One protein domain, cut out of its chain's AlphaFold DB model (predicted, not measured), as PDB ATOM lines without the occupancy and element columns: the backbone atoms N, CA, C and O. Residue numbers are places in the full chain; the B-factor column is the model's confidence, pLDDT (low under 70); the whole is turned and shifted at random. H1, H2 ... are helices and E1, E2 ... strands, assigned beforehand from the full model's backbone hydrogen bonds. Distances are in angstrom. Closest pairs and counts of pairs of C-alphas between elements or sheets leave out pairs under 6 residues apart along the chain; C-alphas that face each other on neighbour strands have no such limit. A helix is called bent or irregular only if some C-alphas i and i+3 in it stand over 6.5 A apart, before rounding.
ATOM      1  N   ASP A  41     -40.124  -4.757  19.182       86.81
ATOM      2  CA  ASP A  41     -39.632  -6.080  19.577       86.81
ATOM      3  C   ASP A  41     -38.243  -6.409  18.998       86.81
ATOM      4  O   ASP A  41     -38.087  -7.185  18.051       86.81
ATOM      5  N   VAL A  42     -37.202  -5.842  19.613       88.62
ATOM      6  CA  VAL A  42     -35.793  -6.123  19.278       88.62
ATOM      7  C   VAL A  42     -35.446  -7.611  19.434       88.62
ATOM      8  O   VAL A  42     -34.677  -8.162  18.646       88.62
ATOM      9  N   VAL A  43     -36.010  -8.289  20.438       89.75
ATOM     10  CA  VAL A  43     -35.715  -9.706  20.714       89.75
ATOM     11  C   VAL A  43     -36.419 -10.615  19.705       89.75
ATOM     12  O   VAL A  43     -35.894 -11.670  19.351       89.75
ATOM     13  N   GLY A  44     -37.614 -10.237  19.245       90.19
ATOM     14  CA  GLY A  44     -38.325 -10.903  18.153       90.19
ATOM     15  C   GLY A  44     -37.539 -10.804  16.857       90.19
ATOM     16  O   GLY A  44     -37.220 -11.830  16.262       90.19
ATOM     17  N   LEU A  45     -37.095  -9.594  16.512       90.75
ATOM     18  CA  LEU A  45     -36.230  -9.365  15.357       90.75
ATOM     19  C   LEU A  45     -34.948 -10.209  15.421       90.75
ATOM     20  O   LEU A  45     -34.560 -10.832  14.435       90.75
ATOM     21  N   PHE A  46     -34.288 -10.257  16.582       91.31
ATOM     22  CA  PHE A  46     -33.109 -11.102  16.770       91.31
ATOM     23  C   PHE A  46     -33.425 -12.585  16.538       91.31
ATOM     24  O   PHE A  46     -32.663 -13.267  15.857       91.31
ATOM     25  N   ALA A  47     -34.544 -13.082  17.071       93.19
ATOM     26  CA  ALA A  47     -34.944 -14.475  16.902       93.19
ATOM     27  C   ALA A  47     -35.217 -14.827  15.433       93.19
ATOM     28  O   ALA A  47     -34.784 -15.884  14.977       93.19
ATOM     29  N   GLU A  48     -35.863 -13.932  14.684       91.75
ATOM     30  CA  GLU A  48     -36.065 -14.089  13.242       91.75
ATOM     31  C   GLU A  48     -34.733 -14.167  12.492       91.75
ATOM     32  O   GLU A  48     -34.485 -15.125  11.760       91.75
ATOM     33  N   ARG A  49     -33.841 -13.193  12.715       93.75
ATOM     34  CA  ARG A  49     -32.531 -13.157  12.049       93.75
ATOM     35  C   ARG A  49     -31.677 -14.370  12.422       93.75
ATOM     36  O   ARG A  49     -31.017 -14.938  11.562       93.75
ATOM     37  N   ALA A  50     -31.703 -14.812  13.676       95.44
ATOM     38  CA  ALA A  50     -30.994 -16.014  14.110       95.44
ATOM     39  C   ALA A  50     -31.523 -17.277  13.401       95.44
ATOM     40  O   ALA A  50     -30.734 -18.132  12.986       95.44
ATOM     41  N   ALA A  51     -32.840 -17.380  13.207       93.38
ATOM     42  CA  ALA A  51     -33.457 -18.507  12.512       93.38
ATOM     43  C   ALA A  51     -33.042 -18.595  11.033       93.38
ATOM     44  O   ALA A  51     -32.879 -19.703  10.518       93.38
ATOM     45  N   GLU A  52     -32.782 -17.465  10.365       94.62
ATOM     46  CA  GLU A  52     -32.240 -17.442   8.994       94.62
ATOM     47  C   GLU A  52     -30.880 -18.162   8.894       94.62
ATOM     48  O   GLU A  52     -30.604 -18.837   7.902       94.62
ATOM     49  N   TYR A  53     -30.071 -18.125   9.959       93.44
ATOM     50  CA  TYR A  53     -28.809 -18.869  10.077       93.44
ATOM     51  C   TYR A  53     -28.974 -20.290  10.638       93.44
ATOM     52  O   TYR A  53     -27.991 -20.926  11.017       93.44
ATOM     53  N   ARG A  54     -30.207 -20.817  10.701       91.75
ATOM     54  CA  ARG A  54     -30.555 -22.107  11.332       91.75
ATOM     55  C   ARG A  54     -30.206 -22.184  12.823       91.75
ATOM     56  O   ARG A  54     -30.115 -23.282  13.376       91.75
ATOM     57  N   ALA A  55     -30.033 -21.045  13.491       92.81
ATOM     58  CA  ALA A  55     -29.897 -21.014  14.938       92.81
ATOM     59  C   ALA A  55     -31.278 -21.126  15.603       92.81
ATOM     60  O   ALA A  55     -32.293 -20.683  15.069       92.81
ATOM     61  N   THR A  56     -31.328 -21.734  16.788       92.56
ATOM     62  CA  THR A  56     -32.550 -21.833  17.599       92.56
ATOM     63  C   THR A  56     -32.442 -20.888  18.789       92.56
ATOM     64  O   THR A  56     -31.516 -21.023  19.587       92.56
ATOM     65  N   VAL A  57     -33.405 -19.977  18.944       94.19
ATOM     66  CA  VAL A  57     -33.500 -19.094  20.116       94.19
ATOM     67  C   VAL A  57     -34.509 -19.668  21.103       94.19
ATOM     68  O   VAL A  57     -35.657 -19.929  20.751       94.19
ATOM     69  N   VAL A  58     -34.082 -19.852  22.351       93.88
ATOM     70  CA  VAL A  58     -34.930 -20.335  23.444       93.88
ATOM     71  C   VAL A  58     -35.022 -19.236  24.496       93.88
ATOM     72  O   VAL A  58     -34.002 -18.805  25.026       93.88
ATOM     73  N   ARG A  59     -36.241 -18.774  24.794       93.38
ATOM     74  CA  ARG A  59     -36.498 -17.802  25.864       93.38
ATOM     75  C   ARG A  59     -36.855 -18.551  27.142       93.38
ATOM     76  O   ARG A  59     -37.773 -19.367  27.134       93.38
ATOM     77  N   VAL A  60     -36.136 -18.270  28.220       95.81
ATOM     78  CA  VAL A  60     -36.365 -18.855  29.544       95.81
ATOM     79  C   VAL A  60     -36.196 -17.786  30.625       95.81
ATOM     80  O   VAL A  60     -35.492 -16.800  30.388       95.81
ATOM     81  N   PRO A  61     -36.814 -17.955  31.805       95.25
ATOM     82  CA  PRO A  61     -36.444 -17.192  32.989       95.25
ATOM     83  C   PRO A  61     -34.948 -17.326  33.288       95.25
ATOM     84  O   PRO A  61     -34.348 -18.366  33.018       95.25
ATOM     85  N   GLN A  62     -34.352 -16.304  33.904       92.81
ATOM     86  CA  GLN A  62     -32.927 -16.320  34.255       92.81
ATOM     87  C   GLN A  62     -32.552 -17.539  35.116       92.81
ATOM     88  O   GLN A  62     -31.518 -18.154  34.882       92.81
ATOM     89  N   ALA A  63     -33.426 -17.937  36.045       94.69
ATOM     90  CA  ALA A  63     -33.224 -19.109  36.900       94.69
ATOM     91  C   ALA A  63     -33.110 -20.435  36.119       94.69
ATOM     92  O   ALA A  63     -32.490 -21.379  36.598       94.69
ATOM     93  N   ASP A  64     -33.663 -20.497  34.905       95.75
ATOM     94  CA  ASP A  64     -33.675 -21.697  34.067       95.75
ATOM     95  C   ASP A  64     -32.582 -21.678  32.985       95.75
ATOM     96  O   ASP A  64     -32.485 -22.618  32.187       95.75
ATOM     97  N   ALA A  65     -31.766 -20.617  32.924       95.06
ATOM     98  CA  ALA A  65     -30.805 -20.392  31.848       95.06
ATOM     99  C   ALA A  65     -29.750 -21.506  31.766       95.06
ATOM    100  O   ALA A  65     -29.597 -22.116  30.705       95.06
ATOM    101  N   ALA A  66     -29.103 -21.856  32.883       95.06
ATOM    102  CA  ALA A  66     -28.141 -22.959  32.931       95.06
ATOM    103  C   ALA A  66     -28.772 -24.282  32.467       95.06
ATOM    104  O   ALA A  66     -28.236 -24.980  31.607       95.06
ATOM    105  N   ALA A  67     -29.974 -24.599  32.956       94.88
ATOM    106  CA  ALA A  67     -30.686 -25.812  32.560       94.88
ATOM    107  C   ALA A  67     -31.029 -25.821  31.056       94.88
ATOM    108  O   ALA A  67     -30.982 -26.872  30.411       94.88
ATOM    109  N   ALA A  68     -31.353 -24.664  30.470       95.94
ATOM    110  CA  ALA A  68     -31.591 -24.529  29.036       95.94
ATOM    111  C   ALA A  68     -30.319 -24.771  28.209       95.94
ATOM    112  O   ALA A  68     -30.388 -25.489  27.207       95.94
ATOM    113  N   VAL A  69     -29.167 -24.256  28.655       94.44
ATOM    114  CA  VAL A  69     -27.858 -24.546  28.045       94.44
ATOM    115  C   VAL A  69     -27.572 -26.048  28.107       94.44
ATOM    116  O   VAL A  69     -27.267 -26.651  27.080       94.44
ATOM    117  N   GLY A  70     -27.773 -26.689  29.263       94.50
ATOM    118  CA  GLY A  70     -27.573 -28.134  29.426       94.50
ATOM    119  C   GLY A  70     -28.431 -28.971  28.473       94.50
ATOM    120  O   GLY A  70     -27.926 -29.874  27.804       94.50
ATOM    121  N   ARG A  71     -29.718 -28.631  28.318       94.44
ATOM    122  CA  ARG A  71     -30.601 -29.285  27.333       94.44
ATOM    123  C   ARG A  71     -30.139 -29.064  25.892       94.44
ATOM    124  O   ARG A  71     -30.281 -29.964  25.063       94.44
ATOM    125  N   ALA A  72     -29.610 -27.885  25.571       93.69
ATOM    126  CA  ALA A  72     -29.079 -27.595  24.243       93.69
ATOM    127  C   ALA A  72     -27.823 -28.428  23.939       93.69
ATOM    128  O   ALA A  72     -27.744 -29.014  22.864       93.69
ATOM    129  N   LEU A  73     -26.904 -28.551  24.900       93.12
ATOM    130  CA  LEU A  73     -25.701 -29.382  24.785       93.12
ATOM    131  C   LEU A  73     -26.024 -30.877  24.677       93.12
ATOM    132  O   LEU A  73     -25.458 -31.585  23.848       93.12
ATOM    133  N   ALA A  74     -26.986 -31.364  25.462       91.94
ATOM    134  CA  ALA A  74     -27.426 -32.754  25.371       91.94
ATOM    135  C   ALA A  74     -28.006 -33.080  23.981       91.94
ATOM    136  O   ALA A  74     -27.737 -34.146  23.432       91.94
ATOM    137  N   ARG A  75     -28.749 -32.142  23.375       90.56
ATOM    138  CA  ARG A  75     -29.288 -32.286  22.011       90.56
ATOM    139  C   ARG A  75     -28.210 -32.353  20.932       90.56
ATOM    140  O   ARG A  75     -28.444 -32.998  19.915       90.56
ATOM    141  N   THR A  76     -27.070 -31.685  21.116       88.50
ATOM    142  CA  THR A  76     -25.946 -31.781  20.169       88.50
ATOM    143  C   THR A  76     -25.108 -33.041  20.383       88.50
ATOM    144  O   THR A  76     -24.281 -33.360  19.535       88.50
ATOM    145  N   GLY A  77     -25.313 -33.763  21.491       88.56
ATOM    146  CA  GLY A  77     -24.480 -34.901  21.875       88.56
ATOM    147  C   GLY A  77     -23.079 -34.490  22.339       88.56
ATOM    148  O   GLY A  77     -22.153 -35.296  22.258       88.56
ATOM    149  N   ALA A  78     -22.907 -33.242  22.795       88.38
ATOM    150  CA  ALA A  78     -21.615 -32.724  23.227       88.38
ATOM    151  C   ALA A  78     -21.053 -33.521  24.415       88.38
ATOM    152  O   ALA A  78     -21.728 -33.721  25.426       88.38
ATOM    153  N   ARG A  79     -19.792 -33.948  24.296       88.12
ATOM    154  CA  ARG A  79     -19.044 -34.660  25.352       88.12
ATOM    155  C   ARG A  79     -17.969 -33.798  26.004       88.12
ATOM    156  O   ARG A  79     -17.530 -34.098  27.110       88.12
ATOM    157  N   SER A  80     -17.549 -32.735  25.328       89.06
ATOM    158  CA  SER A  80     -16.565 -31.778  25.813       89.06
ATOM    159  C   SER A  80     -17.054 -30.350  25.587       89.06
ATOM    160  O   SER A  80     -17.778 -30.073  24.631       89.06
ATOM    161  N   LEU A  81     -16.667 -29.452  26.491       90.88
ATOM    162  CA  LEU A  81     -16.984 -28.028  26.441       90.88
ATOM    163  C   LEU A  81     -15.700 -27.231  26.571       90.88
ATOM    164  O   LEU A  81     -14.922 -27.480  27.487       90.88
ATOM    165  N   VAL A  82     -15.513 -26.250  25.699       90.25
ATOM    166  CA  VAL A  82     -14.461 -25.245  25.856       90.25
ATOM    167  C   VAL A  82     -15.089 -24.022  26.505       90.25
ATOM    168  O   VAL A  82     -16.093 -23.513  26.005       90.25
ATOM    169  N   VAL A  83     -14.526 -23.575  27.626       88.31
ATOM    170  CA  VAL A  83     -15.031 -22.414  28.368       88.31
ATOM    171  C   VAL A  83     -13.957 -21.325  28.364       88.31
ATOM    172  O   VAL A  83     -12.888 -21.537  28.949       88.31
ATOM    173  N   PRO A  84     -14.196 -20.178  27.703       86.06
ATOM    174  CA  PRO A  84     -13.237 -19.085  27.686       86.06
ATOM    175  C   PRO A  84     -13.194 -18.361  29.041       86.06
ATOM    176  O   PRO A  84     -14.193 -18.339  29.773       86.06
ATOM    177  N   PRO A  85     -12.060 -17.723  29.387       85.50
ATOM    178  CA  PRO A  85     -11.980 -16.895  30.583       85.50
ATOM    179  C   PRO A  85     -13.012 -15.759  30.527       85.50
ATOM    180  O   PRO A  85     -13.165 -15.093  29.505       85.50
ATOM    181  N   GLY A  86     -13.716 -15.531  31.639       88.00
ATOM    182  CA  GLY A  86     -14.770 -14.514  31.737       88.00
ATOM    183  C   GLY A  86     -16.167 -14.992  31.330       88.00
ATOM    184  O   GLY A  86     -17.100 -14.190  31.354       88.00
ATOM    185  N   PHE A  87     -16.340 -16.274  30.987       88.81
ATOM    186  CA  PHE A  87     -17.674 -16.851  30.826       88.81
ATOM    187  C   PHE A  87     -18.437 -16.848  32.172       88.81
ATOM    188  O   PHE A  87     -17.848 -17.217  33.190       88.81
ATOM    189  N   PRO A  88     -19.728 -16.465  32.208       90.69
ATOM    190  CA  PRO A  88     -20.520 -16.488  33.438       90.69
ATOM    191  C   PRO A  88     -20.703 -17.914  33.983       90.69
ATOM    192  O   PRO A  88     -21.335 -18.761  33.349       90.69
ATOM    193  N   GLU A  89     -20.148 -18.191  35.164       88.56
ATOM    194  CA  GLU A  89     -20.205 -19.518  35.805       88.56
ATOM    195  C   GLU A  89     -21.644 -19.967  36.116       88.56
ATOM    196  O   GLU A  89     -21.945 -21.156  36.064       88.56
ATOM    197  N   ASP A  90     -22.558 -19.028  36.374       90.62
ATOM    198  CA  ASP A  90     -23.977 -19.287  36.641       90.62
ATOM    199  C   ASP A  90     -24.748 -19.805  35.418       90.62
ATOM    200  O   ASP A  90     -25.836 -20.360  35.568       90.62
ATOM    201  N   LEU A  91     -24.188 -19.662  34.215       91.75
ATOM    202  CA  LEU A  91     -24.748 -20.201  32.976       91.75
ATOM    203  C   LEU A  91     -24.158 -21.560  32.588       91.75
ATOM    204  O   LEU A  91     -24.670 -22.191  31.659       91.75
ATOM    205  N   LEU A  92     -23.098 -22.024  33.260       91.19
ATOM    206  CA  LEU A  92     -22.496 -23.326  32.978       91.19
ATOM    207  C   LEU A  92     -23.358 -24.446  33.575       91.19
ATOM    208  O   LEU A  92     -23.438 -24.572  34.797       91.19
ATOM    209  N   PRO A  93     -23.961 -25.320  32.752       90.50
ATOM    210  CA  PRO A  93     -24.717 -26.443  33.275       90.50
ATOM    211  C   PRO A  93     -23.793 -27.496  33.888       90.50
ATOM    212  O   PRO A  93     -22.746 -27.853  33.332       90.50
ATOM    213  N   GLU A  94     -24.239 -28.077  34.993       86.44
ATOM    214  CA  GLU A  94     -23.720 -29.359  35.461       86.44
ATOM    215  C   GLU A  94     -24.105 -30.473  34.473       86.44
ATOM    216  O   GLU A  94     -25.175 -30.439  33.858       86.44
ATOM    217  N   GLY A  95     -23.229 -31.461  34.287       85.69
ATOM    218  CA  GLY A  95     -23.512 -32.581  33.395       85.69
ATOM    219  C   GLY A  95     -22.295 -33.437  33.047       85.69
ATOM    220  O   GLY A  95     -21.190 -33.175  33.522       85.69
ATOM    221  N   PRO A  96     -22.488 -34.473  32.211       86.69
ATOM    222  CA  PRO A  96     -21.480 -35.488  31.904       86.69
ATOM    223  C   PRO A  96     -20.473 -35.035  30.828       86.69
ATOM    224  O   PRO A  96     -20.014 -35.849  30.029       86.69
ATOM    225  N   TRP A  97     -20.151 -33.742  30.765       88.94
ATOM    226  CA  TRP A  97     -19.217 -33.171  29.793       88.94
ATOM    227  C   TRP A  97     -17.868 -32.843  30.430       88.94
ATOM    228  O   TRP A  97     -17.794 -32.280  31.521       88.94
ATOM    229  N   SER A  98     -16.790 -33.137  29.705       89.06
ATOM    230  CA  SER A  98     -15.434 -32.753  30.089       89.06
ATOM    231  C   SER A  98     -15.179 -31.280  29.765       89.06
ATOM    232  O   SER A  98     -15.345 -30.853  28.621       89.06
ATOM    233  N   ARG A  99     -14.772 -30.491  30.762       86.75
ATOM    234  CA  ARG A  99     -14.422 -29.078  30.570       86.75
ATOM    235  C   ARG A  99     -12.970 -28.958  30.111       86.75
ATOM    236  O   ARG A  99     -12.065 -29.484  30.754       86.75
ATOM    237  N   LEU A 100     -12.760 -28.235  29.022       85.44
ATOM    238  CA  LEU A 100     -11.461 -27.869  28.483       85.44
ATOM    239  C   LEU A 100     -11.254 -26.367  28.684       85.44
ATOM    240  O   LEU A 100     -12.139 -25.560  28.389       85.44
ATOM    241  N   ALA A 101     -10.081 -25.997  29.192       81.75
ATOM    242  CA  ALA A 101      -9.680 -24.602  29.256       81.75
ATOM    243  C   ALA A 101      -9.288 -24.124  27.855       81.75
ATOM    244  O   ALA A 101      -8.582 -24.825  27.134       81.75
ATOM    245  N   ASP A 102      -9.726 -22.921  27.496       80.19
ATOM    246  CA  ASP A 102      -9.331 -22.271  26.241       80.19
ATOM    247  C   ASP A 102      -7.876 -21.746  26.282       80.19
ATOM    248  O   ASP A 102      -7.285 -21.411  25.258       80.19
ATOM    249  N   VAL A 103      -7.276 -21.684  27.481       78.69
ATOM    250  CA  VAL A 103      -5.904 -21.209  27.706       78.69
ATOM    251  C   VAL A 103      -5.055 -22.310  28.355       78.69
ATOM    252  O   VAL A 103      -5.402 -22.767  29.449       78.69
ATOM    253  N   PRO A 104      -3.910 -22.692  27.753       82.31
ATOM    254  CA  PRO A 104      -3.411 -22.272  26.432       82.31
ATOM    255  C   PRO A 104      -4.310 -22.761  25.273       82.31
ATOM    256  O   PRO A 104      -5.077 -23.700  25.486       82.31
ATOM    257  N   PRO A 105      -4.200 -22.174  24.058       81.44
ATOM    258  CA  PRO A 105      -5.046 -22.539  22.923       81.44
ATOM    259  C   PRO A 105      -5.053 -24.043  22.656       81.44
ATOM    260  O   PRO A 105      -3.996 -24.676  22.553       81.44
ATOM    261  N   LEU A 106      -6.252 -24.605  22.521       83.62
ATOM    262  CA  LEU A 106      -6.429 -26.024  22.239       83.62
ATOM    263  C   LEU A 106      -5.953 -26.355  20.822       83.62
ATOM    264  O   LEU A 106      -6.209 -25.637  19.855       83.62
ATOM    265  N   THR A 107      -5.275 -27.490  20.687       85.81
ATOM    266  CA  THR A 107      -4.912 -28.042  19.380       85.81
ATOM    267  C   THR A 107      -6.142 -28.615  18.675       85.81
ATOM    268  O   THR A 107      -7.093 -29.063  19.316       85.81
ATOM    269  N   VAL A 108      -6.093 -28.702  17.341       81.62
ATOM    270  CA  VAL A 108      -7.133 -29.370  16.532       81.62
ATOM    271  C   VAL A 108      -7.406 -30.784  17.057       81.62
ATOM    272  O   VAL A 108      -8.558 -31.169  17.221       81.62
ATOM    273  N   ALA A 109      -6.362 -31.537  17.412       80.38
ATOM    274  CA  ALA A 109      -6.516 -32.877  17.971       80.38
ATOM    275  C   ALA A 109      -7.375 -32.878  19.247       80.38
ATOM    276  O   ALA A 109      -8.282 -33.692  19.354       80.38
ATOM    277  N   GLN A 110      -7.161 -31.938  20.171       79.69
ATOM    278  CA  GLN A 110      -7.937 -31.837  21.416       79.69
ATOM    279  C   GLN A 110      -9.408 -31.455  21.188       79.69
ATOM    280  O   GLN A 110     -10.255 -31.814  22.004       79.69
ATOM    281  N   LEU A 111      -9.723 -30.787  20.074       77.38
ATOM    282  CA  LEU A 111     -11.101 -30.479  19.677       77.38
ATOM    283  C   LEU A 111     -11.826 -31.691  19.062       77.38
ATOM    284  O   LEU A 111     -13.040 -31.802  19.204       77.38
ATOM    285  N   PHE A 112     -11.098 -32.607  18.411       69.62
ATOM    286  CA  PHE A 112     -11.674 -33.747  17.680       69.62
ATOM    287  C   PHE A 112     -11.495 -35.119  18.362       69.62
ATOM    288  O   PHE A 112     -12.081 -36.093  17.897       69.62
ATOM    289  N   PHE A 113     -10.740 -35.228  19.464       58.12
ATOM    290  CA  PHE A 113     -10.374 -36.514  20.097       58.12
ATOM    291  C   PHE A 113     -11.546 -37.318  20.707       58.12
ATOM    292  O   PHE A 113     -11.336 -38.421  21.200       58.12
ATOM    293  N   PHE A 114     -12.773 -36.789  20.706       53.16
ATOM    294  CA  PHE A 114     -13.924 -37.382  21.405       53.16
ATOM    295  C   PHE A 114     -15.090 -37.814  20.490       53.16
ATOM    296  O   PHE A 114     -16.192 -38.040  21.003       53.16
ATOM    297  N   LEU A 115     -14.855 -37.927  19.174       47.22
ATOM    298  CA  LEU A 115     -15.787 -38.531  18.203       47.22
ATOM    299  C   LEU A 115     -15.781 -40.063  18.278       47.22
ATOM    300  O   LEU A 115     -14.676 -40.649  18.281       47.22
TER     301      LEU A 115
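Overview. This is residues 41 to 115 of the 115 residues of an uncharacterized protein of Streptomyces sviceus ATCC 29083 (UniProt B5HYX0). A small parallel sheet of two strands, E1 and E2, stands toward one end of an elongated, loose model, with the short helix H3 by it at that end, the longest helix H2 in the middle and H1 at the far end. H1 and H2 point nearly the same way, and residues 84 to 97 loop back from E1 to E2. The printed part has 75 residues, ordered H1 H2 E1 E2 H3, class mixed; the radius of gyration of the C-alphas is 14.6 A and the spans are 41 by 28 by 23 A, only just elongated.

Arrangement. E1, residues 80 to 83, and E2, residues 98 to 101, are parallel neighbours at 32 degrees; N 100 and O 81, 2.8 A, are within hydrogen-bond range. H3, residues 108 to 112, and E1 are near each other, with 5 pairs of C-alphas within 10 A. H2, residues 62 to 76, and H1, residues 42 to 52, are apart. Every O i to N i+4 pair is within range in H1 and H3, and 9 of 11 in H2.

Along the chain. H2 measures 22.0 A and is irregular, C-alphas 63 and 66 being 7.5 A apart. H1 measures 15.7 A from its first to its last C-alpha and begins with C-alpha 42 at (-35.793, -6.123, 19.278); E1 measures 9.8 A, E2 10.0 A and H3 6.4 A, and H3 ends with C-alpha 112 at (-11.674, -33.747, 17.680).

Size, cuts and confidence. The C-alphas farthest apart, of Asp 41 and Ala 109, are 42.6 A apart. The printed part has no cut; E1 to E2 is a long link. Residues 49 to 54, of which 49 to 52 belong to H1, stand free. Residues 112 to 115 have pLDDT under 70.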